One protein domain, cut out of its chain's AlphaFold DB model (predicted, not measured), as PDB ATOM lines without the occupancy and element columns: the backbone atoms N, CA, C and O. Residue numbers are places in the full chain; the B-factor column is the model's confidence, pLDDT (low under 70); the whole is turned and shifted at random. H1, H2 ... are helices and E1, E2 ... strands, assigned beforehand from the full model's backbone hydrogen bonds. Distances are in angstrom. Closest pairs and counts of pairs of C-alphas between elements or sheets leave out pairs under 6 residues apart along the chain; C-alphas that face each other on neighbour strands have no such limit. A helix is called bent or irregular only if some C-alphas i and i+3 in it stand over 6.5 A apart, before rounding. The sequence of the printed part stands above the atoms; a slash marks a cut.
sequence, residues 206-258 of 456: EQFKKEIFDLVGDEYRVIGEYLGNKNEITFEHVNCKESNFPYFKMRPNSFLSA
ATOM      1  N   GLU A 206     435.747  72.548  95.313       85.19
ATOM      2  CA  GLU A 206     437.118  72.101  95.038       85.19
ATOM      3  C   GLU A 206     437.190  71.045  93.929       85.19
ATOM      4  O   GLU A 206     438.043  71.128  93.049       85.19
ATOM      5  N   GLN A 207     436.250  70.093  93.899       84.50
ATOM      6  CA  GLN A 207     436.158  69.132  92.794       84.50
ATOM      7  C   GLN A 207     435.868  69.830  91.460       84.50
ATOM      8  O   GLN A 207     436.437  69.453  90.438       84.50
ATOM      9  N   PHE A 208     435.012  70.857  91.466       88.06
ATOM     10  CA  PHE A 208     434.711  71.640  90.271       88.06
ATOM     11  C   PHE A 208     435.907  72.489  89.811       88.06
ATOM     12  O   PHE A 208     436.223  72.500  88.625       88.06
ATOM     13  N   LYS A 209     436.619  73.152  90.734       90.12
ATOM     14  CA  LYS A 209     437.863  73.881  90.425       90.12
ATOM     15  C   LYS A 209     438.904  72.972  89.782       90.12
ATOM     16  O   LYS A 209     439.475  73.344  88.761       90.12
ATOM     17  N   LYS A 210     439.111  71.781  90.356       88.94
ATOM     18  CA  LYS A 210     440.045  70.788  89.820       88.94
ATOM     19  C   LYS A 210     439.656  70.359  88.405       88.94
ATOM     20  O   LYS A 210     440.500  70.356  87.528       88.94
ATOM     21  N   GLU A 211     438.379  70.078  88.163       88.19
ATOM     22  CA  GLU A 211     437.891  69.701  86.830       88.19
ATOM     23  C   GLU A 211     438.114  70.795  85.776       88.19
ATOM     24  O   GLU A 211     438.475  70.495  84.641       88.19
ATOM     25  N   ILE A 212     437.910  72.066  86.136       90.38
ATOM     26  CA  ILE A 212     438.191  73.185  85.231       90.38
ATOM     27  C   ILE A 212     439.694  73.274  84.952       90.38
ATOM     28  O   ILE A 212     440.080  73.381  83.791       90.38
ATOM     29  N   PHE A 213     440.531  73.171  85.985       89.88
ATOM     30  CA  PHE A 213     441.986  73.176  85.835       89.88
ATOM     31  C   PHE A 213     442.483  72.017  84.960       89.88
ATOM     32  O   PHE A 213     443.277  72.232  84.053       89.88
ATOM     33  N   ASP A 214     441.955  70.808  85.147       88.44
ATOM     34  CA  ASP A 214     442.309  69.648  84.324       88.44
ATOM     35  C   ASP A 214     441.907  69.846  82.842       88.44
ATOM     36  O   ASP A 214     442.534  69.277  81.949       88.44
ATOM     37  N   LEU A 215     440.879  70.664  82.560       88.38
ATOM     38  CA  LEU A 215     440.379  70.922  81.204       88.38
ATOM     39  C   LEU A 215     441.138  72.030  80.457       88.38
ATOM     40  O   LEU A 215     441.342  71.914  79.249       88.38
ATOM     41  N   VAL A 216     441.473  73.135  81.130       87.12
ATOM     42  CA  VAL A 216     442.031  74.347  80.485       87.12
ATOM     43  C   VAL A 216     443.311  74.872  81.144       87.12
ATOM     44  O   VAL A 216     443.832  75.910  80.739       87.12
ATOM     45  N   GLY A 217     443.826  74.179  82.159       88.56
ATOM     46  CA  GLY A 217     444.993  74.596  82.930       88.56
ATOM     47  C   GLY A 217     444.791  75.954  83.603       88.56
ATOM     48  O   GLY A 217     443.718  76.267  84.119       88.56
ATOM     49  N   ASP A 218     445.833  76.781  83.553       87.00
ATOM     50  CA  ASP A 218     445.868  78.117  84.156       87.00
ATOM     51  C   ASP A 218     445.172  79.211  83.327       87.00
ATOM     52  O   ASP A 218     445.188  80.380  83.714       87.00
ATOM     53  N   GLU A 219     444.558  78.877  82.187       87.38
ATOM     54  CA  GLU A 219     443.888  79.873  81.340       87.38
ATOM     55  C   GLU A 219     442.661  80.483  82.047       87.38
ATOM     56  O   GLU A 219     442.397  81.683  81.919       87.38
ATOM     57  N   TYR A 220     441.942  79.685  82.846       89.44
ATOM     58  CA  TYR A 220     440.760  80.125  83.588       89.44
ATOM     59  C   TYR A 220     440.822  79.740  85.064       89.44
ATOM     60  O   TYR A 220     441.178  78.619  85.417       89.44
ATOM     61  N   ARG A 221     440.361  80.646  85.933       89.75
ATOM     62  CA  ARG A 221     440.208  80.408  87.374       89.75
ATOM     63  C   ARG A 221     438.757  80.570  87.803       89.75
ATOM     64  O   ARG A 221     438.040  81.440  87.315       89.75
ATOM     65  N   VAL A 222     438.309  79.732  88.735       91.25
ATOM     66  CA  VAL A 222     436.954  79.801  89.304       91.25
ATOM     67  C   VAL A 222     437.006  80.578  90.619       91.25
ATOM     68  O   VAL A 222     437.613  80.118  91.584       91.25
ATOM     69  N   ILE A 223     436.356  81.744  90.656       89.88
ATOM     70  CA  ILE A 223     436.363  82.659  91.812       89.88
ATOM     71  C   ILE A 223     435.142  82.444  92.719       89.88
ATOM     72  O   ILE A 223     435.224  82.629  93.929       89.88
ATOM     73  N   GLY A 224     433.997  82.064  92.143       85.00
ATOM     74  CA  GLY A 224     432.754  81.861  92.894       85.00
ATOM     75  C   GLY A 224     432.641  80.494  93.581       85.00
ATOM     76  O   GLY A 224     433.423  79.579  93.331       85.00
ATOM     77  N   GLU A 225     431.609  80.342  94.413       86.31
ATOM     78  CA  GLU A 225     431.216  79.052  94.992       86.31
ATOM     79  C   GLU A 225     430.381  78.231  93.995       86.31
ATOM     80  O   GLU A 225     429.497  78.756  93.311       86.31
ATOM     81  N   TYR A 226     430.636  76.923  93.915       85.25
ATOM     82  CA  TYR A 226     429.871  76.031  93.052       85.25
ATOM     83  C   TYR A 226     428.582  75.570  93.740       85.25
ATOM     84  O   TYR A 226     428.555  74.616  94.513       85.25
ATOM     85  N   LEU A 227     427.473  76.218  93.384       81.75
ATOM     86  CA  LEU A 227     426.134  75.864  93.873       81.75
ATOM     87  C   LEU A 227     425.418  74.826  92.982       81.75
ATOM     88  O   LEU A 227     424.263  74.469  93.233       81.75
ATOM     89  N   GLY A 228     426.066  74.359  91.908       80.69
ATOM     90  CA  GLY A 228     425.538  73.365  90.968       80.69
ATOM     91  C   GLY A 228     425.542  73.804  89.498       80.69
ATOM     92  O   GLY A 228     425.623  74.983  89.173       80.69
ATOM     93  N   ASN A 229     425.361  72.838  88.593       81.88
ATOM     94  CA  ASN A 229     425.536  73.005  87.141       81.88
ATOM     95  C   ASN A 229     424.658  74.065  86.448       81.88
ATOM     96  O   ASN A 229     424.975  74.493  85.335       81.88
ATOM     97  N   LYS A 230     423.535  74.456  87.062       81.19
ATOM     98  CA  LYS A 230     422.587  75.444  86.516       81.19
ATOM     99  C   LYS A 230     422.764  76.847  87.104       81.19
ATOM    100  O   LYS A 230     422.211  77.789  86.540       81.19
ATOM    101  N   ASN A 231     423.506  76.975  88.202       84.94
ATOM    102  CA  ASN A 231     423.738  78.242  88.884       84.94
ATOM    103  C   ASN A 231     424.955  78.929  88.270       84.94
ATOM    104  O   ASN A 231     425.939  78.267  87.954       84.94
ATOM    105  N   GLU A 232     424.877  80.238  88.047       89.62
ATOM    106  CA  GLU A 232     426.011  80.984  87.506       89.62
ATOM    107  C   GLU A 232     427.139  81.068  88.531       89.62
ATOM    108  O   GLU A 232     426.902  81.273  89.719       89.62
ATOM    109  N   ILE A 233     428.367  80.930  88.045       92.75
ATOM    110  CA  ILE A 233     429.591  81.070  88.820       92.75
ATOM    111  C   ILE A 233     430.506  82.074  88.121       92.75
ATOM    112  O   ILE A 233     430.463  82.234  86.896       92.75
ATOM    113  N   THR A 234     431.300  82.794  88.908       92.75
ATOM    114  CA  THR A 234     432.251  83.776  88.387       92.75
ATOM    115  C   THR A 234     433.549  83.079  87.992       92.75
ATOM    116  O   THR A 234     434.176  82.417  88.823       92.75
ATOM    117  N   PHE A 235     433.951  83.271  86.740       91.00
ATOM    118  CA  PHE A 235     435.243  82.875  86.197       91.00
ATOM    119  C   PHE A 235     436.133  84.104  86.015       91.00
ATOM    120  O   PHE A 235     435.647  85.192  85.704       91.00
ATOM    121  N   GLU A 236     437.433  83.906  86.165       90.25
ATOM    122  CA  GLU A 236     438.496  84.817  85.760       90.25
ATOM    123  C   GLU A 236     439.203  84.212  84.541       90.25
ATOM    124  O   GLU A 236     439.620  83.056  84.577       90.25
ATOM    125  N   HIS A 237     439.320  84.973  83.455       89.31
ATOM    126  CA  HIS A 237     440.140  84.627  82.296       89.31
ATOM    127  C   HIS A 237     441.491  85.337  82.426       89.31
ATOM    128  O   HIS A 237     441.565  86.551  82.223       89.31
ATOM    129  N   VAL A 238     442.541  84.587  82.777       82.31
ATOM    130  CA  VAL A 238     443.830  85.139  83.241       82.31
ATOM    131  C   VAL A 238     444.519  85.981  82.160       82.31
ATOM    132  O   VAL A 238     445.010  87.066  82.449       82.31
ATOM    133  N   ASN A 239     444.482  85.540  80.898       75.94
ATOM    134  CA  ASN A 239     445.123  86.221  79.765       75.94
ATOM    135  C   ASN A 239     444.101  86.809  78.775       75.94
ATOM    136  O   ASN A 239     444.201  86.631  77.557       75.94
ATOM    137  N   CYS A 240     443.092  87.517  79.289       75.75
ATOM    138  CA  CYS A 240     442.067  88.147  78.457       75.75
ATOM    139  C   CYS A 240     442.627  89.344  77.659       75.75
ATOM    140  O   CYS A 240     442.650  90.471  78.147       75.75
ATOM    141  N   LYS A 241     443.029  89.116  76.400       68.31
ATOM    142  CA  LYS A 241     443.604  90.149  75.504       68.31
ATOM    143  C   LYS A 241     442.651  91.307  75.153       68.31
ATOM    144  O   LYS A 241     443.101  92.338  74.677       68.31
ATOM    145  N   GLU A 242     441.350  91.130  75.377       63.00
ATOM    146  CA  GLU A 242     440.279  92.024  74.909       63.00
ATOM    147  C   GLU A 242     439.685  92.923  76.016       63.00
ATOM    148  O   GLU A 242     438.823  93.753  75.726       63.00
ATOM    149  N   SER A 243     440.071  92.796  77.299       56.59
ATOM    150  CA  SER A 243     439.516  93.707  78.320       56.59
ATOM    151  C   SER A 243     440.304  93.853  79.621       56.59
ATOM    152  O   SER A 243     440.753  92.859  80.178       56.59
ATOM    153  N   ASN A 244     440.259  95.060  80.203       62.50
ATOM    154  CA  ASN A 244     440.737  95.388  81.561       62.50
ATOM    155  C   ASN A 244     439.957  94.707  82.712       62.50
ATOM    156  O   ASN A 244     440.276  94.921  83.877       62.50
ATOM    157  N   PHE A 245     438.921  93.912  82.413       66.25
ATOM    158  CA  PHE A 245     438.097  93.220  83.409       66.25
ATOM    159  C   PHE A 245     438.068  91.714  83.100       66.25
ATOM    160  O   PHE A 245     437.240  91.289  82.287       66.25
ATOM    161  N   PRO A 246     438.940  90.898  83.725       80.62
ATOM    162  CA  PRO A 246     439.084  89.474  83.402       80.62
ATOM    163  C   PRO A 246     437.936  88.603  83.938       80.62
ATOM    164  O   PRO A 246     437.883  87.410  83.650       80.62
ATOM    165  N   TYR A 247     437.000  89.182  84.693       87.38
ATOM    166  CA  TYR A 247     435.931  88.455  85.372       87.38
ATOM    167  C   TYR A 247     434.628  88.427  84.570       87.38
ATOM    168  O   TYR A 247     434.181  89.447  84.040       87.38
ATOM    169  N   PHE A 248     433.969  87.271  84.535       88.62
ATOM    170  CA  PHE A 248     432.659  87.105  83.907       88.62
ATOM    171  C   PHE A 248     431.853  85.986  84.575       88.62
ATOM    172  O   PHE A 248     432.404  85.075  85.189       88.62
ATOM    173  N   LYS A 249     430.524  86.059  84.465       90.75
ATOM    174  CA  LYS A 249     429.605  85.051  85.009       90.75
ATOM    175  C   LYS A 249     429.168  84.084  83.921       90.75
ATOM    176  O   LYS A 249     428.871  84.505  82.803       90.75
ATOM    177  N   MET A 250     429.108  82.799  84.253       89.00
ATOM    178  CA  MET A 250     428.608  81.765  83.351       89.00
ATOM    179  C   MET A 250     428.148  80.532  84.126       89.00
ATOM    180  O   MET A 250     428.586  80.278  85.244       89.00
ATOM    181  N   ARG A 251     427.266  79.730  83.528       91.25
ATOM    182  CA  ARG A 251     426.860  78.442  84.103       91.25
ATOM    183  C   ARG A 251     427.963  77.389  83.909       91.25
ATOM    184  O   ARG A 251     428.443  77.250  82.783       91.25
ATOM    185  N   PRO A 252     428.288  76.570  84.925       89.31
ATOM    186  CA  PRO A 252     429.248  75.470  84.814       89.31
ATOM    187  C   PRO A 252     429.008  74.541  83.618       89.31
ATOM    188  O   PRO A 252     429.934  74.225  82.877       89.31
ATOM    189  N   ASN A 253     427.748  74.168  83.360       89.06
ATOM    190  CA  ASN A 253     427.410  73.297  82.232       89.06
ATOM    191  C   ASN A 253     427.667  73.950  80.861       89.06
ATOM    192  O   ASN A 253     427.940  73.252  79.888       89.06
ATOM    193  N   SER A 254     427.585  75.281  80.768       88.31
ATOM    194  CA  SER A 254     427.920  75.997  79.533       88.31
ATOM    195  C   SER A 254     429.421  75.937  79.242       88.31
ATOM    196  O   SER A 254     429.805  75.793  78.085       88.31
ATOM    197  N   PHE A 255     430.261  75.997  80.282       89.25
ATOM    198  CA  PHE A 255     431.712  75.883  80.134       89.25
ATOM    199  C   PHE A 255     432.141  74.454  79.777       89.25
ATOM    200  O   PHE A 255     432.875  74.260  78.809       89.25
ATOM    201  N   LEU A 256     431.650  73.468  80.539       86.38
ATOM    202  CA  LEU A 256     432.042  72.062  80.406       86.38
ATOM    203  C   LEU A 256     431.423  71.396  79.169       86.38
ATOM    204  O   LEU A 256     432.138  70.835  78.348       86.38
ATOM    205  N   SER A 257     430.098  71.469  79.013       82.94
ATOM    206  CA  SER A 257     429.380  70.686  77.995       82.94
ATOM    207  C   SER A 257     429.160  71.450  76.694       82.94
ATOM    208  O   SER A 257     429.263  70.877  75.615       82.94
ATOM    209  N   ALA A 258     428.834  72.744  76.775       80.31
ATOM    210  CA  ALA A 258     428.614  73.573  75.585       80.31
ATOM    211  C   ALA A 258     429.905  74.223  75.054       80.31
ATOM    212  O   ALA A 258     429.850  74.979  74.085       80.31
TER     213      ALA A 258
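What this domain is: This is residues 206 to 258 of the 456 residues of an uncharacterized protein of Bacillus sp. 1NLA3E (UniProt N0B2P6). A small three-strand antiparallel sheet has the helix H1 beside its edge strand E1, and a short helix, H2, folds back after E3 towards H1. The two hairpin loops, residues 223 to 232 and 238 to 246, lie at opposite ends of the sheet. The printed part has 53 residues with two named helices and three named strands, in the order H1, E1, E2, E3, H2; the sheet order is E1, E2, E3 and the class is mixed, helices and strands. It is compact, with a radius of gyration of the C-alphas of 10.6 A, and spans 28 by 20 by 20 A.

Where its parts are: H1, residues 206 to 219, begins with C-alpha 206 at (437.118, 72.101, 95.038) and is 17.1 A long; it is irregular, with C-alphas 215 and 218 9.5 A apart. E1 is residues 220 to 222. E2, residues 233 to 237, is 12.9 A long, and E3, residues 247 to 250, is 10.1 A. H2, residues 252 to 256, ends with C-alpha 256 at (432.042, 72.062, 80.406).

How they stand to each other: E1, E2 and E3 form a meander, each strand the antiparallel neighbour of the one before. In the hairpin E1 and E2, N 221 and O 236 are within hydrogen-bond range at 2.9 A; in the hairpin E2 and E3, N 235 and O 248 are at 2.8 A. E1 and E3 are apart. H1 only grazes the sheet; its closest C-alphas to E1 are those of Lys 209 and Val 222, 6.1 A. H2 also only grazes it, and is only just on it, with 5 pairs of C-alphas within 10 A. H1 and H2 are close but not clearly touching, the closest C-alphas being Ile 212 and Leu 256, 7.9 A. In H2 every O i to N i+4 pair is within hydrogen-bond range, in H1 8 of 10.

The domain as a whole: The C-alphas farthest apart are those of Gln 207 and Glu 242, 29.3 A. The printed part has no cut and no long link. Residues 241 to 245 have pLDDT under 70.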